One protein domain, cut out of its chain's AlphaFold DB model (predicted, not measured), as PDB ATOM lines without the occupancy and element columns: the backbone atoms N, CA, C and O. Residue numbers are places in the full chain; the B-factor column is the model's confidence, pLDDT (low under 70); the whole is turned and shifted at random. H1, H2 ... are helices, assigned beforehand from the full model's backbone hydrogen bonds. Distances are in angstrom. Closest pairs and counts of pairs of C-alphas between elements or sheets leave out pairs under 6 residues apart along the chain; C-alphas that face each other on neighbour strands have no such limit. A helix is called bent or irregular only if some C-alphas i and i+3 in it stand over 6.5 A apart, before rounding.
ATOM      1  N   ASN A  16     194.228 160.928 217.238       72.56
ATOM      2  CA  ASN A  16     193.904 161.385 215.882       72.56
ATOM      3  C   ASN A  16     193.561 160.238 214.903       72.56
ATOM      4  O   ASN A  16     192.591 160.395 214.155       72.56
ATOM      5  N   PRO A  17     194.204 159.050 214.957       73.25
ATOM      6  CA  PRO A  17     193.784 157.900 214.151       73.25
ATOM      7  C   PRO A  17     192.359 157.402 214.450       73.25
ATOM      8  O   PRO A  17     191.686 156.878 213.564       73.25
ATOM      9  N   TYR A  18     191.867 157.567 215.683       71.06
ATOM     10  CA  TYR A  18     190.504 157.174 216.060       71.06
ATOM     11  C   TYR A  18     189.463 158.210 215.629       71.06
ATOM     12  O   TYR A  18     188.341 157.839 215.280       71.06
ATOM     13  N   LYS A  19     189.837 159.494 215.584       70.31
ATOM     14  CA  LYS A  19     188.961 160.582 215.120       70.31
ATOM     15  C   LYS A  19     188.593 160.454 213.640       70.31
ATOM     16  O   LYS A  19     187.472 160.806 213.285       70.31
ATOM     17  N   LEU A  20     189.460 159.852 212.816       77.62
ATOM     18  CA  LEU A  20     189.163 159.545 211.408       77.62
ATOM     19  C   LEU A  20     187.882 158.717 211.244       77.62
ATOM     20  O   LEU A  20     187.093 158.980 210.347       77.62
ATOM     21  N   LYS A  21     187.623 157.751 212.136       79.88
ATOM     22  CA  LYS A  21     186.422 156.899 212.054       79.88
ATOM     23  C   LYS A  21     185.122 157.666 212.301       79.88
ATOM     24  O   LYS A  21     184.068 157.223 211.861       79.88
ATOM     25  N   ASN A  22     185.208 158.793 213.003       83.31
ATOM     26  CA  ASN A  22     184.055 159.578 213.438       83.31
ATOM     27  C   ASN A  22     183.898 160.886 212.645       83.31
ATOM     28  O   ASN A  22     182.964 161.641 212.904       83.31
ATOM     29  N   ASN A  23     184.786 161.157 211.682       85.81
ATOM     30  CA  ASN A  23     184.725 162.320 210.806       85.81
ATOM     31  C   ASN A  23     184.798 161.878 209.338       85.81
ATOM     32  O   ASN A  23     185.865 161.545 208.825       85.81
ATOM     33  N   ALA A  24     183.656 161.914 208.646       87.50
ATOM     34  CA  ALA A  24     183.554 161.495 207.250       87.50
ATOM     35  C   ALA A  24     184.441 162.326 206.303       87.50
ATOM     36  O   ALA A  24     184.981 161.779 205.339       87.50
ATOM     37  N   LYS A  25     184.625 163.625 206.588       85.75
ATOM     38  CA  LYS A  25     185.505 164.497 205.800       85.75
ATOM     39  C   LYS A  25     186.948 164.024 205.930       85.75
ATOM     40  O   LYS A  25     187.573 163.733 204.916       85.75
ATOM     41  N   ASP A  26     187.449 163.875 207.154       83.38
ATOM     42  CA  ASP A  26     188.836 163.449 207.377       83.38
ATOM     43  C   ASP A  26     189.082 162.032 206.845       83.38
ATOM     44  O   ASP A  26     190.112 161.785 206.221       83.38
ATOM     45  N   ALA A  27     188.115 161.120 207.006       85.38
ATOM     46  CA  ALA A  27     188.177 159.782 206.425       85.38
ATOM     47  C   ALA A  27     188.359 159.836 204.899       85.38
ATOM     48  O   ALA A  27     189.285 159.219 204.370       85.38
ATOM     49  N   MET A  28     187.535 160.621 204.195       88.50
ATOM     50  CA  MET A  28     187.628 160.752 202.741       88.50
ATOM     51  C   MET A  28     188.934 161.423 202.308       88.50
ATOM     52  O   MET A  28     189.605 160.934 201.403       88.50
ATOM     53  N   VAL A  29     189.337 162.516 202.967       86.69
ATOM     54  CA  VAL A  29     190.589 163.209 202.628       86.69
ATOM     55  C   VAL A  29     191.794 162.296 202.876       86.69
ATOM     56  O   VAL A  29     192.705 162.286 202.055       86.69
ATOM     57  N   SER A  30     191.790 161.478 203.932       86.94
ATOM     58  CA  SER A  30     192.866 160.510 204.183       86.94
ATOM     59  C   SER A  30     192.932 159.408 203.120       86.94
ATOM     60  O   SER A  30     194.023 159.042 202.684       86.94
ATOM     61  N   ALA A  31     191.779 158.926 202.639       89.75
ATOM     62  CA  ALA A  31     191.718 157.953 201.551       89.75
ATOM     63  C   ALA A  31     192.248 158.550 200.237       89.75
ATOM     64  O   ALA A  31     193.052 157.913 199.559       89.75
ATOM     65  N   LEU A  32     191.854 159.786 199.909       91.19
ATOM     66  CA  LEU A  32     192.347 160.498 198.727       91.19
ATOM     67  C   LEU A  32     193.849 160.798 198.826       91.19
ATOM     68  O   LEU A  32     194.567 160.626 197.847       91.19
ATOM     69  N   ALA A  33     194.340 161.178 200.008       89.06
ATOM     70  CA  ALA A  33     195.765 161.392 200.245       89.06
ATOM     71  C   ALA A  33     196.569 160.096 200.073       89.06
ATOM     72  O   ALA A  33     197.639 160.113 199.473       89.06
ATOM     73  N   PHE A  34     196.050 158.956 200.548       91.25
ATOM     74  CA  PHE A  34     196.676 157.657 200.300       91.25
ATOM     75  C   PHE A  34     196.669 157.300 198.808       91.25
ATOM     76  O   PHE A  34     197.672 156.810 198.294       91.25
ATOM     77  N   TRP A  35     195.554 157.550 198.119       93.44
ATOM     78  CA  TRP A  35     195.408 157.288 196.687       93.44
ATOM     79  C   TRP A  35     196.439 158.056 195.854       93.44
ATOM     80  O   TRP A  35     197.087 157.472 194.983       93.44
ATOM     81  N   ASP A  36     196.629 159.334 196.171       89.94
ATOM     82  CA  ASP A  36     197.617 160.204 195.538       89.94
ATOM     83  C   ASP A  36     199.056 159.792 195.888       89.94
ATOM     84  O   ASP A  36     199.841 159.489 194.993       89.94
ATOM     85  N   TRP A  37     199.369 159.623 197.180       88.31
ATOM     86  CA  TRP A  37     200.694 159.195 197.658       88.31
ATOM     87  C   TRP A  37     201.161 157.870 197.044       88.31
ATOM     88  O   TRP A  37     202.353 157.643 196.828       88.31
ATOM     89  N   LYS A  38     200.224 156.956 196.781       90.94
ATOM     90  CA  LYS A  38     200.521 155.673 196.144       90.94
ATOM     91  C   LYS A  38     200.526 155.727 194.623       90.94
ATOM     92  O   LYS A  38     200.822 154.697 194.022       90.94
ATOM     93  N   PHE A  39     200.266 156.871 193.996       90.50
ATOM     94  CA  PHE A  39     200.126 157.027 192.546       90.50
ATOM     95  C   PHE A  39     199.067 156.075 191.968       90.50
ATOM     96  O   PHE A  39     199.298 155.376 190.982       90.50
ATOM     97  N   LEU A  40     197.911 155.955 192.624       92.19
ATOM     98  CA  LEU A  40     196.875 155.023 192.170       92.19
ATOM     99  C   LEU A  40     196.133 155.528 190.930       92.19
ATOM    100  O   LEU A  40     195.636 154.699 190.176       92.19
ATOM    101  N   ASN A  41     196.145 156.838 190.653       88.44
ATOM    102  CA  ASN A  41     195.634 157.393 189.391       88.44
ATOM    103  C   ASN A  41     196.350 156.783 188.179       88.44
ATOM    104  O   ASN A  41     195.700 156.214 187.310       88.44
ATOM    105  N   SER A  42     197.689 156.784 188.168       87.12
ATOM    106  CA  SER A  42     198.462 156.230 187.044       87.12
ATOM    107  C   SER A  42     198.216 154.736 186.829       87.12
ATOM    108  O   SER A  42     198.298 154.254 185.703       87.12
ATOM    109  N   ARG A  43     197.899 153.998 187.901       88.12
ATOM    110  CA  ARG A  43     197.542 152.575 187.836       88.12
ATOM    111  C   ARG A  43     196.099 152.356 187.406       88.12
ATOM    112  O   ARG A  43     195.838 151.366 186.746       88.12
ATOM    113  N   ALA A  44     195.176 153.236 187.776       87.56
ATOM    114  CA  ALA A  44     193.786 153.158 187.341       87.56
ATOM    115  C   ALA A  44     193.635 153.495 185.846       87.56
ATOM    116  O   ALA A  44     192.771 152.935 185.179       87.56
ATOM    117  N   ASP A  45     194.520 154.335 185.302       84.38
ATOM    118  CA  ASP A  45     194.508 154.741 183.889       84.38
ATOM    119  C   ASP A  45     194.818 153.601 182.900       84.38
ATOM    120  O   ASP A  45     194.630 153.770 181.692       84.38
ATOM    121  N   ILE A  46     195.268 152.431 183.375       82.00
ATOM    122  CA  ILE A  46     195.568 151.274 182.511       82.00
ATOM    123  C   ILE A  46     194.312 150.573 181.973       82.00
ATOM    124  O   ILE A  46     194.439 149.697 181.117       82.00
ATOM    125  N   GLY A  47     193.122 150.948 182.452       86.38
ATOM    126  CA  GLY A  47     191.837 150.542 181.883       86.38
ATOM    127  C   GLY A  47     190.870 149.947 182.902       86.38
ATOM    128  O   GLY A  47     191.004 150.135 184.110       86.38
ATOM    129  N   ASP A  48     189.876 149.213 182.404       88.88
ATOM    130  CA  ASP A  48     188.809 148.628 183.216       88.88
ATOM    131  C   ASP A  48     188.964 147.123 183.499       88.88
ATOM    132  O   ASP A  48     188.048 146.484 184.016       88.88
ATOM    133  N   SER A  49     190.119 146.542 183.178       88.62
ATOM    134  CA  SER A  49     190.355 145.100 183.266       88.62
ATOM    135  C   SER A  49     190.598 144.601 184.696       88.62
ATOM    136  O   SER A  49     190.850 145.361 185.637       88.62
ATOM    137  N   LEU A  50     190.575 143.275 184.872       90.38
ATOM    138  CA  LEU A  50     190.968 142.641 186.134       90.38
ATOM    139  C   LEU A  50     192.422 142.966 186.505       90.38
ATOM    140  O   LEU A  50     192.719 143.161 187.684       90.38
ATOM    141  N   ASP A  51     193.312 143.074 185.516       86.25
ATOM    142  CA  ASP A  51     194.706 143.469 185.729       86.25
ATOM    143  C   ASP A  51     194.795 144.904 186.259       86.25
ATOM    144  O   ASP A  51     195.572 145.169 187.177       86.25
ATOM    145  N   ALA A  52     193.938 145.804 185.761       87.25
ATOM    146  CA  ALA A  52     193.850 147.176 186.250       87.25
ATOM    147  C   ALA A  52     193.441 147.239 187.722       87.25
ATOM    148  O   ALA A  52     194.130 147.829 188.562       87.25
ATOM    149  N   VAL A  53     192.361 146.534 188.066       92.56
ATOM    150  CA  VAL A  53     191.901 146.437 189.455       92.56
ATOM    151  C   VAL A  53     192.940 145.759 190.338       92.56
ATOM    152  O   VAL A  53     193.136 146.186 191.473       92.56
ATOM    153  N   THR A  54     193.636 144.741 189.836       91.50
ATOM    154  CA  THR A  54     194.704 144.048 190.565       91.50
ATOM    155  C   THR A  54     195.861 144.990 190.876       91.50
ATOM    156  O   THR A  54     196.288 145.060 192.030       91.50
ATOM    157  N   ALA A  55     196.332 145.758 189.888       88.94
ATOM    158  CA  ALA A  55     197.438 146.700 190.046       88.94
ATOM    159  C   ALA A  55     197.148 147.756 191.125       88.94
ATOM    160  O   ALA A  55     198.009 148.041 191.959       88.94
ATOM    161  N   VAL A  56     195.924 148.290 191.157       93.12
ATOM    162  CA  VAL A  56     195.477 149.214 192.213       93.12
ATOM    163  C   VAL A  56     195.321 148.486 193.552       93.12
ATOM    164  O   VAL A  56     195.826 148.934 194.581       93.12
ATOM    165  N   SER A  57     194.639 147.340 193.558       93.94
ATOM    166  CA  SER A  57     194.272 146.624 194.785       93.94
ATOM    167  C   SER A  57     195.491 146.132 195.562       93.94
ATOM    168  O   SER A  57     195.495 146.196 196.792       93.94
ATOM    169  N   LYS A  58     196.543 145.679 194.874       91.12
ATOM    170  CA  LYS A  58     197.782 145.222 195.517       91.12
ATOM    171  C   LYS A  58     198.499 146.338 196.278       91.12
ATOM    172  O   LYS A  58     198.972 146.096 197.383       91.12
ATOM    173  N   GLU A  59     198.502 147.564 195.760       90.81
ATOM    174  CA  GLU A  59     199.066 148.731 196.461       90.81
ATOM    175  C   GLU A  59     198.218 149.173 197.660       90.81
ATOM    176  O   GLU A  59     198.743 149.665 198.658       90.81
ATOM    177  N   VAL A  60     196.903 148.939 197.594       92.50
ATOM    178  CA  VAL A  60     195.961 149.119 198.716       92.50
ATOM    179  C   VAL A  60     196.053 147.959 199.727       92.50
ATOM    180  O   VAL A  60     195.318 147.931 200.711       92.50
ATOM    181  N   ASN A  61     196.984 147.017 199.531       89.56
ATOM    182  CA  ASN A  61     197.211 145.856 200.392       89.56
ATOM    183  C   ASN A  61     196.033 144.859 200.412       89.56
ATOM    184  O   ASN A  61     195.667 144.307 201.449       89.56
ATOM    185  N   ALA A  62     195.409 144.635 199.254       89.44
ATOM    186  CA  ALA A  62     194.385 143.610 199.084       89.44
ATOM    187  C   ALA A  62     194.987 142.192 199.047       89.44
ATOM    188  O   ALA A  62     195.998 141.944 198.381       89.44
ATOM    189  N   SER A  63     194.315 141.239 199.700       90.94
ATOM    190  CA  SER A  63     194.558 139.810 199.479       90.94
ATOM    191  C   SER A  63     194.051 139.389 198.099       90.94
ATOM    192  O   SER A  63     193.110 139.997 197.579       90.94
ATOM    193  N   ASP A  64     194.641 138.332 197.533       90.25
ATOM    194  CA  ASP A  64     194.219 137.775 196.238       90.25
ATOM    195  C   ASP A  64     192.734 137.400 196.226       90.25
ATOM    196  O   ASP A  64     192.015 137.764 195.298       90.25
ATOM    197  N   ASP A  65     192.245 136.803 197.315       93.44
ATOM    198  CA  ASP A  65     190.844 136.392 197.461       93.44
ATOM    199  C   ASP A  65     189.850 137.564 197.393       93.44
ATOM    200  O   ASP A  65     188.684 137.366 197.064       93.44
ATOM    201  N   SER A  66     190.290 138.795 197.684       93.81
ATOM    202  CA  SER A  66     189.424 139.985 197.660       93.81
ATOM    203  C   SER A  66     189.376 140.697 196.303       93.81
ATOM    204  O   SER A  66     188.541 141.580 196.099       93.81
ATOM    205  N   ILE A  67     190.270 140.353 195.370       95.31
ATOM    206  CA  ILE A  67     190.362 141.013 194.059       95.31
ATOM    207  C   ILE A  67     189.097 140.792 193.212       95.31
ATOM    208  O   ILE A  67     188.605 141.782 192.663       95.31
ATOM    209  N   PRO A  68     188.517 139.576 193.121       95.56
ATOM    210  CA  PRO A  68     187.299 139.359 192.339       95.56
ATOM    211  C   PRO A  68     186.127 140.237 192.794       95.56
ATOM    212  O   PRO A  68     185.427 140.816 191.965       95.56
ATOM    213  N   ASP A  69     185.948 140.408 194.105       95.62
ATOM    214  CA  ASP A  69     184.886 141.260 194.647       95.62
ATOM    215  C   ASP A  69     185.114 142.734 194.307       95.62
ATOM    216  O   ASP A  69     184.191 143.420 193.863       95.62
ATOM    217  N   ARG A  70     186.352 143.223 194.446       96.06
ATOM    218  CA  ARG A  70     186.725 144.594 194.052       96.06
ATOM    219  C   ARG A  70     186.476 144.837 192.566       96.06
ATOM    220  O   ARG A  70     185.947 145.887 192.209       96.06
ATOM    221  N   TYR A  71     186.805 143.861 191.722       96.75
ATOM    222  CA  TYR A  71     186.537 143.925 190.289       96.75
ATOM    223  C   TYR A  71     185.034 144.006 190.009       96.75
ATOM    224  O   TYR A  71     184.596 144.897 189.286       96.75
ATOM    225  N   ASN A  72     184.222 143.172 190.664       96.94
ATOM    226  CA  ASN A  72     182.766 143.217 190.529       96.94
ATOM    227  C   ASN A  72     182.172 144.570 190.962       96.94
ATOM    228  O   ASN A  72     181.275 145.089 190.295       96.94
ATOM    229  N   PHE A  73     182.655 145.161 192.062       96.50
ATOM    230  CA  PHE A  73     182.232 146.502 192.481       96.50
ATOM    231  C   PHE A  73     182.611 147.571 191.455       96.50
ATOM    232  O   PHE A  73     181.793 148.438 191.148       96.50
ATOM    233  N   PHE A  74     183.820 147.495 190.906       95.56
ATOM    234  CA  PHE A  74     184.285 148.440 189.902       95.56
ATOM    235  C   PHE A  74     183.490 148.344 188.594       95.56
ATOM    236  O   PHE A  74     183.047 149.371 188.084       95.56
ATOM    237  N   GLN A  75     183.201 147.134 188.108       96.25
ATOM    238  CA  GLN A  75     182.372 146.937 186.913       96.25
ATOM    239  C   GLN A  75     180.961 147.511 187.090       96.25
ATOM    240  O   GLN A  75     180.467 148.223 186.218       96.25
ATOM    241  N   LYS A  76     180.341 147.306 188.261       97.38
ATOM    242  CA  LYS A  76     179.047 147.932 188.583       97.38
ATOM    243  C   LYS A  76     179.124 149.458 188.579       97.38
ATOM    244  O   LYS A  76     178.175 150.108 188.148       97.38
ATOM    245  N   ALA A  77     180.225 150.037 189.060       95.94
ATOM    246  CA  ALA A  77     180.424 151.484 189.038       95.94
ATOM    247  C   ALA A  77     180.568 152.013 187.603       95.94
ATOM    248  O   ALA A  77     179.929 153.006 187.268       95.94
ATOM    249  N   ILE A  78     181.330 151.327 186.746       93.94
ATOM    250  CA  ILE A  78     181.466 151.661 185.318       93.94
ATOM    251  C   ILE A  78     180.106 151.667 184.624       93.94
ATOM    252  O   ILE A  78     179.791 152.617 183.906       93.94
ATOM    253  N   GLU A  79     179.303 150.629 184.858       96.25
ATOM    254  CA  GLU A  79     177.969 150.485 184.277       96.25
ATOM    255  C   GLU A  79     177.020 151.576 184.794       96.25
ATOM    256  O   GLU A  79     176.401 152.291 184.013       96.25
ATOM    257  N   THR A  80     176.981 151.789 186.112       97.38
ATOM    258  CA  THR A  80     176.104 152.791 186.746       97.38
ATOM    259  C   THR A  80     176.441 154.219 186.312       97.38
ATOM    260  O   THR A  80     175.545 155.036 186.109       97.38
ATOM    261  N   LEU A  81     177.731 154.534 186.178       95.75
ATOM    262  CA  LEU A  81     178.208 155.859 185.774       95.75
ATOM    263  C   LEU A  81     178.250 156.037 184.250       95.75
ATOM    264  O   LEU A  81     178.602 157.120 183.788       95.75
ATOM    265  N   ASN A  82     177.907 155.002 183.473       94.50
ATOM    266  CA  ASN A  82     178.051 154.967 182.015       94.50
ATOM    267  C   ASN A  82     179.452 155.404 181.551       94.50
ATOM    268  O   ASN A  82     179.597 156.109 180.552       94.50
ATOM    269  N   ALA A  83     180.500 154.998 182.276       91.75
ATOM    270  CA  ALA A  83     181.858 155.498 182.049       91.75
ATOM    271  C   ALA A  83     182.377 155.188 180.633       91.75
ATOM    272  O   ALA A  83     183.155 155.962 180.079       91.75
ATOM    273  N   LYS A  84     181.889 154.103 180.014       91.25
ATOM    274  CA  LYS A  84     182.233 153.718 178.634       91.25
ATOM    275  C   LYS A  84     181.723 154.698 177.577       91.25
ATOM    276  O   LYS A  84     182.248 154.733 176.467       91.25
ATOM    277  N   GLU A  85     180.737 155.527 177.915       93.12
ATOM    278  CA  GLU A  85     180.210 156.543 177.006       93.12
ATOM    279  C   GLU A  85     181.027 157.839 177.006       93.12
ATOM    280  O   GLU A  85     180.893 158.640 176.075       93.12
ATOM    281  N   CYS A  86     181.907 158.025 177.994       90.25
ATOM    282  CA  CYS A  86     182.765 159.196 178.111       90.25
ATOM    283  C   CYS A  86     183.777 159.279 176.957       90.25
ATOM    284  O   CYS A  86     184.383 158.284 176.556       90.25
ATOM    285  N   VAL A  87     184.010 160.498 176.461       86.56
ATOM    286  CA  VAL A  87     184.933 160.770 175.343       86.56
ATOM    287  C   VAL A  87     186.347 160.272 175.647       86.56
ATOM    288  O   VAL A  87     186.965 159.626 174.805       86.56
ATOM    289  N   ASP A  88     186.839 160.517 176.864       81.12
ATOM    290  CA  ASP A  88     188.180 160.092 177.271       81.12
ATOM    291  C   ASP A  88     188.315 158.569 177.363       81.12
ATOM    292  O   ASP A  88     189.359 158.039 176.987       81.12
ATOM    293  N   TYR A  89     187.259 157.867 177.800       86.25
ATOM    294  CA  TYR A  89     187.238 156.403 177.806       86.25
ATOM    295  C   TYR A  89     187.357 155.885 176.372       86.25
ATOM    296  O   TYR A  89     188.286 155.150 176.057       86.25
ATOM    297  N   LYS A  90     186.478 156.345 175.470       87.31
ATOM    298  CA  LYS A  90     186.477 155.936 174.055       87.31
ATOM    299  C   LYS A  90     187.802 156.227 173.357       87.31
ATOM    300  O   LYS A  90     188.227 155.452 172.510       87.31
ATOM    301  N   ARG A  91     188.465 157.331 173.715       81.75
ATOM    302  CA  ARG A  91     189.782 157.679 173.167       81.75
ATOM    303  C   ARG A  91     190.855 156.667 173.568       81.75
ATOM    304  O   ARG A  91     191.733 156.403 172.757       81.75
ATOM    305  N   ARG A  92     190.814 156.142 174.795       82.12
ATOM    306  CA  ARG A  92     191.850 155.253 175.355       82.12
ATOM    307  C   ARG A  92     191.491 153.768 175.301       82.12
ATOM    308  O   ARG A  92     192.336 152.943 175.633       82.12
ATOM    309  N   ASP A  93     190.269 153.427 174.905       83.44
ATOM    310  CA  ASP A  93     189.780 152.050 174.906       83.44
ATOM    311  C   ASP A  93     190.695 151.129 174.084       83.44
ATOM    312  O   ASP A  93     191.067 151.433 172.950       83.44
TER     313      ASP A  93
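What this domain is: This is residues 16 to 93 of the 298 residues of an uncharacterized protein of Tenacibaculum finnmarkense (UniProt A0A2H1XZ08). A small, loose core of three helices, with H4 between the short H3 and the long H5, which crosses H4 at a steep angle, has H2 leading away from it as an arm with H1 at the far end. The short helix H6 lies at the opposite end of the long axis, past the last residues of H5, and touches no other helix. The printed part has 78 residues with six named helices, H1 to H6 in chain order, and no named strand; its class is all helix. It is loose, with a radius of gyration of the C-alphas of 14.4 A, and only just elongated, with spans of 43 by 28 by 22 A.

How they stand to each other: H1, residues 16 to 22, and H2, residues 24 to 37, only just touch, with 3 pairs of C-alphas within 8 A, and touch only at the corner by their tight link. H2 does this with residues 26 to 27 alone; the closest C-alphas are those of Leu 20 and Ala 27, 5.1 A apart. The two stand at a steep tilt of 58 degrees, opposite ways. H2 is close to H3, residues 40 to 44, but not clearly touching; their closest C-alphas, those of Trp 35 and Asn 41, are 7.3 A apart. H3 touches H4, residues 50 to 59, and the closest C-alphas are those of Arg 43 and Val 56, 5.9 A apart. H4 touches H5, residues 64 to 80, and H5 touches H4 with residues 67 to 74 alone. Their closest C-alphas, those of Val 53 and Tyr 71, are 6.0 A apart, and they stand at a steep tilt of 61 degrees, opposite ways. H5 and H6, residues 87 to 92, are apart, and so are H2 and H5. Every O i to N i+4 pair is within hydrogen-bond range in H2, H3 and H6, against 5 of 6 in H4, 11 of 13 in H5 and 1 of 3 in H1, where 3 of 4 O i to N i+3 pairs are within range.

Where its parts are: H1 begins at C-alpha 16, (193.904, 161.385, 215.882), and measures 10.3 A from first to last C-alpha. H2 measures 19.8 A, H3 6.0 A and H4 14.5 A. H5, the longest helix, begins at C-alpha 64, (194.219, 137.775, 196.238), and measures 25.4 A; it is only just irregular, with C-alphas 65 and 68 6.9 A apart. H6 measures 8.8 A and ends at C-alpha 92, (191.850, 155.253, 175.355).

The domain as a whole: The two C-alphas farthest apart, those of Asn 16 and Arg 91, are 43.1 A apart. Residues 21 to 26, of which 24 to 26 belong to H2, stand free. The printed part has no cut; the links from H1 through to H5 are tight, the one from H5 to H6 is short, and no link is long. The mean pLDDT of the printed part is 89.0, and no printed residue is under 70; H1 has a mean of 75.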